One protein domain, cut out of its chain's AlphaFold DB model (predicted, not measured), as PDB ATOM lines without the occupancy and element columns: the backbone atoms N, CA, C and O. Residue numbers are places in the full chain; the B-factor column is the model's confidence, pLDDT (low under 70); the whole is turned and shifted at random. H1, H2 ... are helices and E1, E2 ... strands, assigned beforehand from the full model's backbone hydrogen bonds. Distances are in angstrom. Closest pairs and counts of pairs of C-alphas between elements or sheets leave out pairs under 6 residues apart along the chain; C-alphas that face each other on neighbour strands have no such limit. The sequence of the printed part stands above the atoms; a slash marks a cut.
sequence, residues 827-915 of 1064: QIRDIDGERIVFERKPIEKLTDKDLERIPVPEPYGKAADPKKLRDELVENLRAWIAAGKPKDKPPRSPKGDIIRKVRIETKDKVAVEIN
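AT A GLANCE: This is residues 827 to 915 of the 1064 residues of the protein "CRISPR-associated endonuclease Cas9" of Rhodopseudomonas palustris (strain BisB5) (UniProt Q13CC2). A narrow, staggered ribbon of three strands has the long strand E2 as its backbone: E1 pairs with the first part of E2 and E3 with the last part. One long helix, H2, is set off from the sheet toward its E3 end, and the short helix H1 touches H2 and only grazes the sheet, while the tail with E4 lies away at the E1 end. The 89 printed residues hold two named helices and four named strands, in the order E1 E2 H1 H2 E3 E4; the sheet has the order E1 - E2 - E3 and is antiparallel. The class is mixed, helices and strands, with under half of the residues, 43, in named elements. The whole is compact, with a radius of gyration of the C-alphas of 14.0 A and spans of 39 by 31 by 22 A.

HOW THE PARTS SIT: Start at residues 827 to 831, strand E1, and go on to residues 834 to 842, strand E2: they form a hairpin, antiparallel at 138 degrees, with N 829 and O 836 2.9 A apart, within hydrogen-bond range. E2 pairs with E1 over its residues 834 to 838, and over 838 to 842 with E3, residues 901 to 905, antiparallel at 154 degrees; there look for N 841 and O 902, 2.8 A apart, within hydrogen-bond range. E1 and E3 are the edge strands. Next find H1, residues 848 to 851, which only grazes the sheet, with its residues 850 to 851. H2, residues 866 to 882, touches H1 with its residues 874 to 881 alone; the closest C-alphas are those of Leu 851 and Val 874, 6.1 A apart. H2 is not on the sheet, with 3 pairs of C-alphas within 10 A. In H2 every O i to N i+4 pair is within hydrogen-bond range; H1 is too short for such a pair, and its one O i to N i+3 pair is within range. E4, residues 912 to 914, pairs with no named strand and is apart from E3.

IN THESE COORDINATES: Find C-alpha 827 at (-26.562, 54.228, -10.957), where E1 begins. E2 runs 25.6 A, from C-alpha 834 to C-alpha 842, and E3 13.2 A. H2 runs 24.3 A, from C-alpha 866 at (-35.046, 42.690, 1.867) to C-alpha 882. E1 measures 12.6 A, H1 5.4 A and E4 6.5 A, ending at C-alpha 914, (-22.859, 62.953, -13.499).

THE WHOLE: The two C-alphas farthest apart are those of Gly 833 and Asp 888, 41.8 A. The printed part has no cut. The links from H1 to H2, residues 852 to 865, and from H2 to E3, residues 883 to 900, are long. The mean pLDDT of the printed part is 84.0; look at residues 858 to 864 for the values under 70.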
ATOM      1  N   GLN A 827     -26.591  53.936 -12.394       91.25
ATOM      2  CA  GLN A 827     -26.562  54.228 -10.957       91.25
ATOM      3  C   GLN A 827     -25.253  53.715 -10.353       91.25
ATOM      4  O   GLN A 827     -24.747  52.692 -10.796       91.25
ATOM      5  N   ILE A 828     -24.746  54.400  -9.332       91.31
ATOM      6  CA  ILE A 828     -23.649  53.922  -8.487       91.31
ATOM      7  C   ILE A 828     -24.231  53.641  -7.095       91.31
ATOM      8  O   ILE A 828     -25.119  54.378  -6.654       91.31
ATOM      9  N   ARG A 829     -23.781  52.575  -6.433       87.50
ATOM     10  CA  ARG A 829     -23.994  52.348  -4.997       87.50
ATOM     11  C   ARG A 829     -22.673  51.949  -4.362       87.50
ATOM     12  O   ARG A 829     -21.898  51.240  -4.999       87.50
ATOM     13  N   ASP A 830     -22.471  52.369  -3.126       85.06
ATOM     14  CA  ASP A 830     -21.342  51.930  -2.319       85.06
ATOM     15  C   ASP A 830     -21.808  50.717  -1.502       85.06
ATOM     16  O   ASP A 830     -22.787  50.806  -0.758       85.06
ATOM     17  N   ILE A 831     -21.178  49.567  -1.724       80.69
ATOM     18  CA  ILE A 831     -21.487  48.291  -1.067       80.69
ATOM     19  C   ILE A 831     -20.158  47.748  -0.545       80.69
ATOM     20  O   ILE A 831     -19.220  47.608  -1.321       80.69
ATOM     21  N   ASP A 832     -20.056  47.529   0.767       77.69
ATOM     22  CA  ASP A 832     -18.849  47.021   1.440       77.69
ATOM     23  C   ASP A 832     -17.558  47.808   1.121       77.69
ATOM     24  O   ASP A 832     -16.464  47.260   1.031       77.69
ATOM     25  N   GLY A 833     -17.684  49.127   0.935       76.62
ATOM     26  CA  GLY A 833     -16.566  50.016   0.590       76.62
ATOM     27  C   GLY A 833     -16.204  50.044  -0.902       76.62
ATOM     28  O   GLY A 833     -15.374  50.858  -1.308       76.62
ATOM     29  N   GLU A 834     -16.858  49.233  -1.737       80.00
ATOM     30  CA  GLU A 834     -16.681  49.228  -3.186       80.00
ATOM     31  C   GLU A 834     -17.802  49.976  -3.916       80.00
ATOM     32  O   GLU A 834     -18.990  49.860  -3.610       80.00
ATOM     33  N   ARG A 835     -17.422  50.745  -4.943       85.50
ATOM     34  CA  ARG A 835     -18.367  51.507  -5.770       85.50
ATOM     35  C   ARG A 835     -18.858  50.649  -6.933       85.50
ATOM     36  O   ARG A 835     -18.171  50.523  -7.948       85.50
ATOM     37  N   ILE A 836     -20.068  50.116  -6.814       87.62
ATOM     38  CA  ILE A 836     -20.664  49.188  -7.780       87.62
ATOM     39  C   ILE A 836     -21.633  49.923  -8.717       87.62
ATOM     40  O   ILE A 836     -22.436  50.767  -8.300       87.62
ATOM     41  N   VAL A 837     -21.572  49.603 -10.013       90.12
ATOM     42  CA  VAL A 837     -22.383  50.244 -11.059       90.12
ATOM     43  C   VAL A 837     -23.589  49.381 -11.421       90.12
ATOM     44  O   VAL A 837     -23.453  48.202 -11.733       90.12
ATOM     45  N   PHE A 838     -24.773  49.992 -11.464       91.00
ATOM     46  CA  PHE A 838     -26.048  49.340 -11.757       91.00
ATOM     47  C   PHE A 838     -26.757  49.944 -12.971       91.00
ATOM     48  O   PHE A 838     -26.894  51.166 -13.097       91.00
ATOM     49  N   GLU A 839     -27.349  49.095 -13.811       91.06
ATOM     50  CA  GLU A 839     -28.184  49.516 -14.940       91.06
ATOM     51  C   GLU A 839     -29.592  48.910 -14.899       91.06
ATOM     52  O   GLU A 839     -29.831  47.881 -14.276       91.06
ATOM     53  N   ARG A 840     -30.564  49.556 -15.562       90.19
ATOM     54  CA  ARG A 840     -31.932  49.022 -15.691       90.19
ATOM     55  C   ARG A 840     -32.088  48.278 -17.012       90.19
ATOM     56  O   ARG A 840     -32.268  48.914 -18.054       90.19
ATOM     57  N   LYS A 841     -32.130  46.949 -16.955       89.12
ATOM     58  CA  LYS A 841     -32.313  46.078 -18.118       89.12
ATOM     59  C   LYS A 841     -33.802  45.747 -18.331       89.12
ATOM     60  O   LYS A 841     -34.509  45.449 -17.366       89.12
ATOM     61  N   PRO A 842     -34.338  45.848 -19.564       90.31
ATOM     62  CA  PRO A 842     -35.687  45.373 -19.884       90.31
ATOM     63  C   PRO A 842     -35.837  43.871 -19.649       90.31
ATOM     64  O   PRO A 842     -34.944  43.122 -20.039       90.31
ATOM     65  N   ILE A 843     -36.976  43.439 -19.092       89.62
ATOM     66  CA  ILE A 843     -37.213  42.019 -18.764       89.62
ATOM     67  C   ILE A 843     -37.091  41.098 -19.981       89.62
ATOM     68  O   ILE A 843     -36.551  40.006 -19.886       89.62
ATOM     69  N   GLU A 844     -37.474  41.580 -21.164       86.88
ATOM     70  CA  GLU A 844     -37.373  40.828 -22.419       86.88
ATOM     71  C   GLU A 844     -35.924  40.436 -22.758       86.88
ATOM     72  O   GLU A 844     -35.685  39.402 -23.379       86.88
ATOM     73  N   LYS A 845     -34.952  41.251 -22.327       87.94
ATOM     74  CA  LYS A 845     -33.517  41.043 -22.554       87.94
ATOM     75  C   LYS A 845     -32.815  40.345 -21.387       87.94
ATOM     76  O   LYS A 845     -31.605  40.151 -21.474       87.94
ATOM     77  N   LEU A 846     -33.521  40.033 -20.299       89.56
ATOM     78  CA  LEU A 846     -32.934  39.297 -19.181       89.56
ATOM     79  C   LEU A 846     -32.646  37.854 -19.597       89.56
ATOM     80  O   LEU A 846     -33.417  37.231 -20.334       89.56
ATOM     81  N   THR A 847     -31.517  37.359 -19.122       88.81
ATOM     82  CA  THR A 847     -31.101  35.958 -19.149       88.81
ATOM     83  C   THR A 847     -31.089  35.432 -17.719       88.81
ATOM     84  O   THR A 847     -31.066  36.228 -16.782       88.81
ATOM     85  N   ASP A 848     -31.079  34.113 -17.538       88.00
ATOM     86  CA  ASP A 848     -31.024  33.519 -16.197       88.00
ATOM     87  C   ASP A 848     -29.771  33.979 -15.416       88.00
ATOM     88  O   ASP A 848     -29.882  34.432 -14.281       88.00
ATOM     89  N   LYS A 849     -28.611  34.071 -16.088       89.44
ATOM     90  CA  LYS A 849     -27.363  34.627 -15.519       89.44
ATOM     91  C   LYS A 849     -27.462  36.091 -15.078       89.44
ATOM     92  O   LYS A 849     -26.677  36.548 -14.254       89.44
ATOM     93  N   ASP A 850     -28.378  36.878 -15.649       90.75
ATOM     94  CA  ASP A 850     -28.573  38.261 -15.198       90.75
ATOM     95  C   ASP A 850     -29.311  38.326 -13.853       90.75
ATOM     96  O   ASP A 850     -29.187  39.333 -13.156       90.75
ATOM     97  N   LEU A 851     -30.082  37.290 -13.493       90.31
ATOM     98  CA  LEU A 851     -30.888  37.277 -12.271       90.31
ATOM     99  C   LEU A 851     -30.016  37.233 -11.012       90.31
ATOM    100  O   LEU A 851     -30.318  37.910 -10.033       90.31
ATOM    101  N   GLU A 852     -28.886  36.525 -11.075       89.19
ATOM    102  CA  GLU A 852     -27.885  36.459 -10.001       89.19
ATOM    103  C   GLU A 852     -27.330  37.847  -9.643       89.19
ATOM    104  O   GLU A 852     -27.023  38.126  -8.487       89.19
ATOM    105  N   ARG A 853     -27.283  38.752 -10.626       90.38
ATOM    106  CA  ARG A 853     -26.758  40.121 -10.508       90.38
ATOM    107  C   ARG A 853     -27.814  41.147 -10.102       90.38
ATOM    108  O   ARG A 853     -27.547  42.350 -10.125       90.38
ATOM    109  N   ILE A 854     -29.036  40.728  -9.779       89.19
ATOM    110  CA  ILE A 854     -30.050  41.639  -9.240       89.19
ATOM    111  C   ILE A 854     -29.629  42.010  -7.809       89.19
ATOM    112  O   ILE A 854     -29.431  41.104  -7.002       89.19
ATOM    113  N   PRO A 855     -29.489  43.304  -7.461       85.12
ATOM    114  CA  PRO A 855     -29.149  43.690  -6.099       85.12
ATOM    115  C   PRO A 855     -30.313  43.441  -5.145       85.12
ATOM    116  O   PRO A 855     -31.481  43.490  -5.544       85.12
ATOM    117  N   VAL A 856     -29.990  43.289  -3.862       81.00
ATOM    118  CA  VAL A 856     -30.986  43.355  -2.790       81.00
ATOM    119  C   VAL A 856     -31.679  44.733  -2.854       81.00
ATOM    120  O   VAL A 856     -31.000  45.769  -2.957       81.00
ATOM    121  N   PRO A 857     -33.022  44.783  -2.916       73.12
ATOM    122  CA  PRO A 857     -33.752  46.043  -2.938       73.12
ATOM    123  C   PRO A 857     -33.609  46.772  -1.597       73.12
ATOM    124  O   PRO A 857     -33.392  46.155  -0.561       73.12
ATOM    125  N   GLU A 858     -33.759  48.098  -1.606       63.31
ATOM    126  CA  GLU A 858     -33.937  48.834  -0.348       63.31
ATOM    127  C   GLU A 858     -35.282  48.434   0.289       63.31
ATOM    128  O   GLU A 858     -36.245  48.199  -0.456       63.31
ATOM    129  N   PRO A 859     -35.374  48.365   1.631       61.75
ATOM    130  CA  PRO A 859     -36.622  48.048   2.315       61.75
ATOM    131  C   PRO A 859     -37.737  49.016   1.902       61.75
ATOM    132  O   PRO A 859     -37.524  50.226   1.810       61.75
ATOM    133  N   TYR A 860     -38.948  48.509   1.665       58.22
ATOM    134  CA  TYR A 860     -40.104  49.356   1.379       58.22
ATOM    135  C   TYR A 860     -41.399  48.798   1.990       58.22
ATOM    136  O   TYR A 860     -41.623  47.590   2.025       58.22
ATOM    137  N   GLY A 861     -42.308  49.687   2.408       58.03
ATOM    138  CA  GLY A 861     -43.573  49.302   3.053       58.03
ATOM    139  C   GLY A 861     -43.387  48.778   4.485       58.03
ATOM    140  O   GLY A 861     -42.459  49.190   5.169       58.03
ATOM    141  N   LYS A 862     -44.280  47.882   4.932       47.25
ATOM    142  CA  LYS A 862     -44.206  47.175   6.231       47.25
ATOM    143  C   LYS A 862     -43.555  45.776   6.128       47.25
ATOM    144  O   LYS A 862     -43.668  44.986   7.055       47.25
ATOM    145  N   ALA A 863     -42.943  45.436   4.989       51.34
ATOM    146  CA  ALA A 863     -42.453  44.086   4.709       51.34
ATOM    147  C   ALA A 863     -41.045  43.845   5.279       51.34
ATOM    148  O   ALA A 863     -40.116  44.609   5.011       51.34
ATOM    149  N   ALA A 864     -40.943  42.760   6.050       59.66
ATOM    150  CA  ALA A 864     -39.765  42.239   6.724       59.66
ATOM    151  C   ALA A 864     -38.839  41.477   5.750       59.66
ATOM    152  O   ALA A 864     -39.312  40.711   4.919       59.66
ATOM    153  N   ASP A 865     -37.531  41.690   5.882       74.88
ATOM    154  CA  ASP A 865     -36.424  41.072   5.130       74.88
ATOM    155  C   ASP A 865     -36.295  41.406   3.611       74.88
ATOM    156  O   ASP A 865     -36.907  40.772   2.742       74.88
ATOM    157  N   PRO A 866     -35.409  42.359   3.250       77.69
ATOM    158  CA  PRO A 866     -35.046  42.690   1.867       77.69
ATOM    159  C   PRO A 866     -34.525  41.523   1.018       77.69
ATOM    160  O   PRO A 866     -34.670  41.553  -0.208       77.69
ATOM    161  N   LYS A 867     -33.914  40.505   1.636       81.81
ATOM    162  CA  LYS A 867     -33.375  39.342   0.922       81.81
ATOM    163  C   LYS A 867     -34.505  38.466   0.391       81.81
ATOM    164  O   LYS A 867     -34.521  38.148  -0.794       81.81
ATOM    165  N   LYS A 868     -35.519  38.211   1.219       82.25
ATOM    166  CA  LYS A 868     -36.723  37.477   0.816       82.25
ATOM    167  C   LYS A 868     -37.444  38.149  -0.358       82.25
ATOM    168  O   LYS A 868     -37.807  37.488  -1.325       82.25
ATOM    169  N   LEU A 869     -37.555  39.483  -0.336       79.94
ATOM    170  CA  LEU A 869     -38.135  40.257  -1.444       79.94
ATOM    171  C   LEU A 869     -37.355  40.110  -2.759       79.94
ATOM    172  O   LEU A 869     -37.947  40.143  -3.842       79.94
ATOM    173  N   ARG A 870     -36.025  39.994  -2.684       85.88
ATOM    174  CA  ARG A 870     -35.183  39.739  -3.857       85.88
ATOM    175  C   ARG A 870     -35.404  38.327  -4.383       85.88
ATOM    176  O   ARG A 870     -35.542  38.172  -5.594       85.88
ATOM    177  N   ASP A 871     -35.420  37.335  -3.506       87.25
ATOM    178  CA  ASP A 871     -35.492  35.931  -3.902       87.25
ATOM    179  C   ASP A 871     -36.854  35.621  -4.548       87.25
ATOM    180  O   ASP A 871     -36.889  35.110  -5.665       87.25
ATOM    181  N   GLU A 872     -37.960  36.107  -3.970       86.00
ATOM    182  CA  GLU A 872     -39.299  36.028  -4.585       86.00
ATOM    183  C   GLU A 872     -39.356  36.731  -5.956       86.00
ATOM    184  O   GLU A 872     -39.965  36.249  -6.915       86.00
ATOM    185  N   LEU A 873     -38.706  37.895  -6.088       87.19
ATOM    186  CA  LEU A 873     -38.600  38.604  -7.365       87.19
ATOM    187  C   LEU A 873     -37.827  37.777  -8.405       87.19
ATOM    188  O   LEU A 873     -38.238  37.716  -9.567       87.19
ATOM    189  N   VAL A 874     -36.700  37.185  -8.007       90.12
ATOM    190  CA  VAL A 874     -35.844  36.361  -8.866       90.12
ATOM    191  C   VAL A 874     -36.587  35.106  -9.313       90.12
ATOM    192  O   VAL A 874     -36.565  34.808 -10.505       90.12
ATOM    193  N   GLU A 875     -37.297  34.424  -8.416       90.31
ATOM    194  CA  GLU A 875     -38.108  33.247  -8.739       90.31
ATOM    195  C   GLU A 875     -39.222  33.577  -9.732       90.31
ATOM    196  O   GLU A 875     -39.337  32.921 -10.768       90.31
ATOM    197  N   ASN A 876     -39.976  34.656  -9.496       89.31
ATOM    198  CA  ASN A 876     -41.021  35.109 -10.417       89.31
ATOM    199  C   ASN A 876     -40.464  35.430 -11.814       89.31
ATOM    200  O   ASN A 876     -41.086  35.122 -12.834       89.31
ATOM    201  N   LEU A 877     -39.283  36.053 -11.883       91.38
ATOM    202  CA  LEU A 877     -38.611  36.338 -13.149       91.38
ATOM    203  C   LEU A 877     -38.090  35.065 -13.818       91.38
ATOM    204  O   LEU A 877     -38.233  34.933 -15.032       91.38
ATOM    205  N   ARG A 878     -37.513  34.136 -13.052       93.19
ATOM    206  CA  ARG A 878     -37.000  32.857 -13.550       93.19
ATOM    207  C   ARG A 878     -38.127  32.000 -14.113       93.19
ATOM    208  O   ARG A 878     -38.008  31.536 -15.242       93.19
ATOM    209  N   ALA A 879     -39.247  31.884 -13.400       91.12
ATOM    210  CA  ALA A 879     -40.445  31.192 -13.869       91.12
ATOM    211  C   ALA A 879     -40.993  31.819 -15.162       91.12
ATOM    212  O   ALA A 879     -41.296  31.114 -16.123       91.12
ATOM    213  N   TRP A 880     -41.049  33.153 -15.237       93.06
ATOM    214  CA  TRP A 880     -41.484  33.854 -16.448       93.06
ATOM    215  C   TRP A 880     -40.521  33.670 -17.635       93.06
ATOM    216  O   TRP A 880     -40.965  33.543 -18.779       93.06
ATOM    217  N   ILE A 881     -39.206  33.634 -17.389       91.00
ATOM    218  CA  ILE A 881     -38.196  33.340 -18.417       91.00
ATOM    219  C   ILE A 881     -38.329  31.889 -18.898       91.00
ATOM    220  O   ILE A 881     -38.332  31.669 -20.108       91.00
ATOM    221  N   ALA A 882     -38.491  30.934 -17.978       90.19
ATOM    222  CA  ALA A 882     -38.683  29.515 -18.284       90.19
ATOM    223  C   ALA A 882     -39.970  29.263 -19.086       90.19
ATOM    224  O   ALA A 882     -39.974  28.451 -20.004       90.19
ATOM    225  N   ALA A 883     -41.032  30.032 -18.826       89.25
ATOM    226  CA  ALA A 883     -42.285  29.998 -19.582       89.25
ATOM    227  C   ALA A 883     -42.202  30.639 -20.988       89.25
ATOM    228  O   ALA A 883     -43.231  30.880 -21.617       89.25
ATOM    229  N   GLY A 884     -41.006  30.979 -21.482       87.44
ATOM    230  CA  GLY A 884     -40.827  31.557 -22.817       87.44
ATOM    231  C   GLY A 884     -41.146  33.053 -22.911       87.44
ATOM    232  O   GLY A 884     -41.408  33.561 -23.999       87.44
ATOM    233  N   LYS A 885     -41.099  33.786 -21.788       89.19
ATOM    234  CA  LYS A 885     -41.306  35.248 -21.722       89.19
ATOM    235  C   LYS A 885     -42.665  35.720 -22.293       89.19
ATOM    236  O   LYS A 885     -42.688  36.615 -23.151       89.19
ATOM    237  N   PRO A 886     -43.806  35.176 -21.823       84.50
ATOM    238  CA  PRO A 886     -45.134  35.519 -22.337       84.50
ATOM    239  C   PRO A 886     -45.452  37.013 -22.152       84.50
ATOM    240  O   PRO A 886     -45.247  37.589 -21.080       84.50
ATOM    241  N   LYS A 887     -45.933  37.670 -23.216       80.06
ATOM    242  CA  LYS A 887     -46.162  39.133 -23.250       80.06
ATOM    243  C   LYS A 887     -47.473  39.563 -22.586       80.06
ATOM    244  O   LYS A 887     -47.555  40.672 -22.062       80.06
ATOM    245  N   ASP A 888     -48.484  38.712 -22.658       83.31
ATOM    246  CA  ASP A 888     -49.826  38.870 -22.094       83.31
ATOM    247  C   ASP A 888     -49.840  38.696 -20.567       83.31
ATOM    248  O   ASP A 888     -50.630  39.338 -19.878       83.31
ATOM    249  N   LYS A 889     -48.900  37.908 -20.031       84.25
ATOM    250  CA  LYS A 889     -48.709  37.682 -18.592       84.25
ATOM    251  C   LYS A 889     -47.315  38.139 -18.147       84.25
ATOM    252  O   LYS A 889     -46.428  37.309 -17.950       84.25
ATOM    253  N   PRO A 890     -47.078  39.457 -18.013       86.25
ATOM    254  CA  PRO A 890     -45.787  39.958 -17.563       86.25
ATOM    255  C   PRO A 890     -45.533  39.596 -16.087       86.25
ATOM    256  O   PRO A 890     -46.487  39.511 -15.306       86.25
ATOM    257  N   PRO A 891     -44.261  39.445 -15.678       89.62
ATOM    258  CA  PRO A 891     -43.911  39.075 -14.316       89.62
ATOM    259  C   PRO A 891     -44.311  40.191 -13.350       89.62
ATOM    260  O   PRO A 891     -44.267  41.381 -13.692       89.62
ATOM    261  N   ARG A 892     -44.696  39.811 -12.132       85.94
ATOM    262  CA  ARG A 892     -45.125  40.736 -11.079       85.94
ATOM    263  C   ARG A 892     -44.105  40.783  -9.949       85.94
ATOM    264  O   ARG A 892     -43.389  39.822  -9.697       85.94
ATOM    265  N   SER A 893     -44.004  41.942  -9.314       82.88
ATOM    266  CA  SER A 893     -43.202  42.130  -8.107       82.88
ATOM    267  C   SER A 893     -43.885  41.465  -6.909       82.88
ATOM    268  O   SER A 893     -45.092  41.229  -6.976       82.88
ATOM    269  N   PRO A 894     -43.176  41.270  -5.784       77.00
ATOM    270  CA  PRO A 894     -43.794  40.823  -4.530       77.00
ATOM    271  C   PRO A 894     -44.978  41.694  -4.060       77.00
ATOM    272  O   PRO A 894     -45.848  41.238  -3.332       77.00
ATOM    273  N   LYS A 895     -45.058  42.954  -4.517       72.75
ATOM    274  CA  LYS A 895     -46.185  43.873  -4.265       72.75
ATOM    275  C   LYS A 895     -47.374  43.699  -5.216       72.75
ATOM    276  O   LYS A 895     -48.355  44.422  -5.103       72.75
ATOM    277  N   GLY A 896     -47.266  42.824  -6.213       74.00
ATOM    278  CA  GLY A 896     -48.257  42.644  -7.275       74.00
ATOM    279  C   GLY A 896     -48.071  43.556  -8.496       74.00
ATOM    280  O   GLY A 896     -48.714  43.328  -9.524       74.00
ATOM    281  N   ASP A 897     -47.167  44.542  -8.452       79.56
ATOM    282  CA  ASP A 897     -46.922  45.457  -9.578       79.56
ATOM    283  C   ASP A 897     -46.293  44.753 -10.784       79.56
ATOM    284  O   ASP A 897     -45.369  43.956 -10.632       79.56
ATOM    285  N   ILE A 898     -46.707  45.112 -12.001       84.94
ATOM    286  CA  ILE A 898     -46.104  44.585 -13.235       84.94
ATOM    287  C   ILE A 898     -44.657  45.074 -13.390       84.94
ATOM    288  O   ILE A 898     -44.388  46.275 -13.515       84.94
ATOM    289  N   ILE A 899     -43.721  44.136 -13.513       85.88
ATOM    290  CA  ILE A 899     -42.309  44.409 -13.766       85.88
ATOM    291  C   ILE A 899     -42.089  44.537 -15.273       85.88
ATOM    292  O   ILE A 899     -42.536  43.717 -16.065       85.88
ATOM    293  N   ARG A 900     -41.362  45.577 -15.698       85.25
ATOM    294  CA  ARG A 900     -40.926  45.734 -17.106       85.25
ATOM    295  C   ARG A 900     -39.428  45.952 -17.280       85.25
ATOM    296  O   ARG A 900     -38.884  45.743 -18.363       85.25
ATOM    297  N   LYS A 901     -38.755  46.411 -16.227       89.75
ATOM    298  CA  LYS A 901     -37.303  46.587 -16.180       89.75
ATOM    299  C   LYS A 901     -36.823  46.271 -14.780       89.75
ATOM    300  O   LYS A 901     -37.409  46.790 -13.829       89.75
ATOM    301  N   VAL A 902     -35.727  45.537 -14.688       90.12
ATOM    302  CA  VAL A 902     -35.081  45.174 -13.426       90.12
ATOM    303  C   VAL A 902     -33.707  45.822 -13.391       90.12
ATOM    304  O   VAL A 902     -33.109  46.093 -14.436       90.12
ATOM    305  N   ARG A 903     -33.251  46.181 -12.197       90.88
ATOM    306  CA  ARG A 903     -31.916  46.733 -12.003       90.88
ATOM    307  C   ARG A 903     -30.935  45.580 -11.816       90.88
ATOM    308  O   ARG A 903     -31.252  44.658 -11.078       90.88
ATOM    309  N   ILE A 904     -29.792  45.639 -12.486       91.69
ATOM    310  CA  ILE A 904     -28.736  44.629 -12.403       91.69
ATOM    311  C   ILE A 904     -27.390  45.304 -12.159       91.69
ATOM    312  O   ILE A 904     -27.146  46.403 -12.666       91.69
ATOM    313  N   GLU A 905     -26.540  44.656 -11.375       91.06
ATOM    314  CA  GLU A 905     -25.128  44.985 -11.216       91.06
ATOM    315  C   GLU A 905     -24.396  44.813 -12.547       91.06
ATOM    316  O   GLU A 905     -24.712  43.903 -13.311       91.06
ATOM    317  N   THR A 906     -23.421  45.667 -12.847       88.12
ATOM    318  CA  THR A 906     -22.610  45.651 -14.072       88.12
ATOM    319  C   THR A 906     -21.137  45.431 -13.760       88.12
ATOM    320  O   THR A 906     -20.677  45.755 -12.676       88.12
ATOM    321  N   LYS A 907     -20.379  44.931 -14.744       83.56
ATOM    322  CA  LYS A 907     -18.909  44.847 -14.662       83.56
ATOM    323  C   LYS A 907     -18.223  46.191 -14.941       83.56
ATOM    324  O   LYS A 907     -16.998  46.256 -15.041       83.56
ATOM    325  N   ASP A 908     -19.005  47.246 -15.146       83.69
ATOM    326  CA  ASP A 908     -18.480  48.553 -15.499       83.69
ATOM    327  C   ASP A 908     -17.881  49.223 -14.266       83.69
ATOM    328  O   ASP A 908     -18.458  49.207 -13.182       83.69
ATOM    329  N   LYS A 909     -16.733  49.869 -14.452       82.50
ATOM    330  CA  LYS A 909     -16.144  50.732 -13.426       82.50
ATOM    331  C   LYS A 909     -16.732  52.138 -13.527       82.50
ATOM    332  O   LYS A 909     -17.135  52.582 -14.606       82.50
ATOM    333  N   VAL A 910     -16.717  52.874 -12.417       85.00
ATOM    334  CA  VAL A 910     -17.056  54.304 -12.418       85.00
ATOM    335  C   VAL A 910     -16.129  55.038 -13.397       85.00
ATOM    336  O   VAL A 910     -14.905  54.899 -13.356       85.00
ATOM    337  N   ALA A 911     -16.726  55.768 -14.339       86.56
ATOM    338  CA  ALA A 911     -16.026  56.328 -15.488       86.56
ATOM    339  C   ALA A 911     -16.072  57.858 -15.490       86.56
ATOM    340  O   ALA A 911     -15.040  58.497 -15.303       86.56
ATOM    341  N   VAL A 912     -17.250  58.442 -15.707       89.75
ATOM    342  CA  VAL A 912     -17.490  59.885 -15.575       89.75
ATOM    343  C   VAL A 912     -18.724  60.069 -14.710       89.75
ATOM    344  O   VAL A 912     -19.799  59.588 -15.061       89.75
ATOM    345  N   GLU A 913     -18.583  60.765 -13.588       90.25
ATOM    346  CA  GLU A 913     -19.690  60.975 -12.657       90.25
ATOM    347  C   GLU A 913     -20.565  62.156 -13.082       90.25
ATOM    348  O   GLU A 913     -20.082  63.252 -13.369       90.25
ATOM    349  N   ILE A 914     -21.877  61.929 -13.147       88.81
ATOM    350  CA  ILE A 914     -22.859  62.953 -13.499       88.81
ATOM    351  C   ILE A 914     -24.202  62.662 -12.828       88.81
ATOM    352  O   ILE A 914     -24.724  61.552 -12.898       88.81
ATOM    353  N   ASN A 915     -24.797  63.683 -12.200       85.12
ATOM    354  CA  ASN A 915     -26.104  63.600 -11.530       85.12
ATOM    355  C   ASN A 915     -26.235  62.418 -10.537       85.12
ATOM    356  O   ASN A 915     -27.277  61.764 -10.512       85.12
TER     357      ASN A 915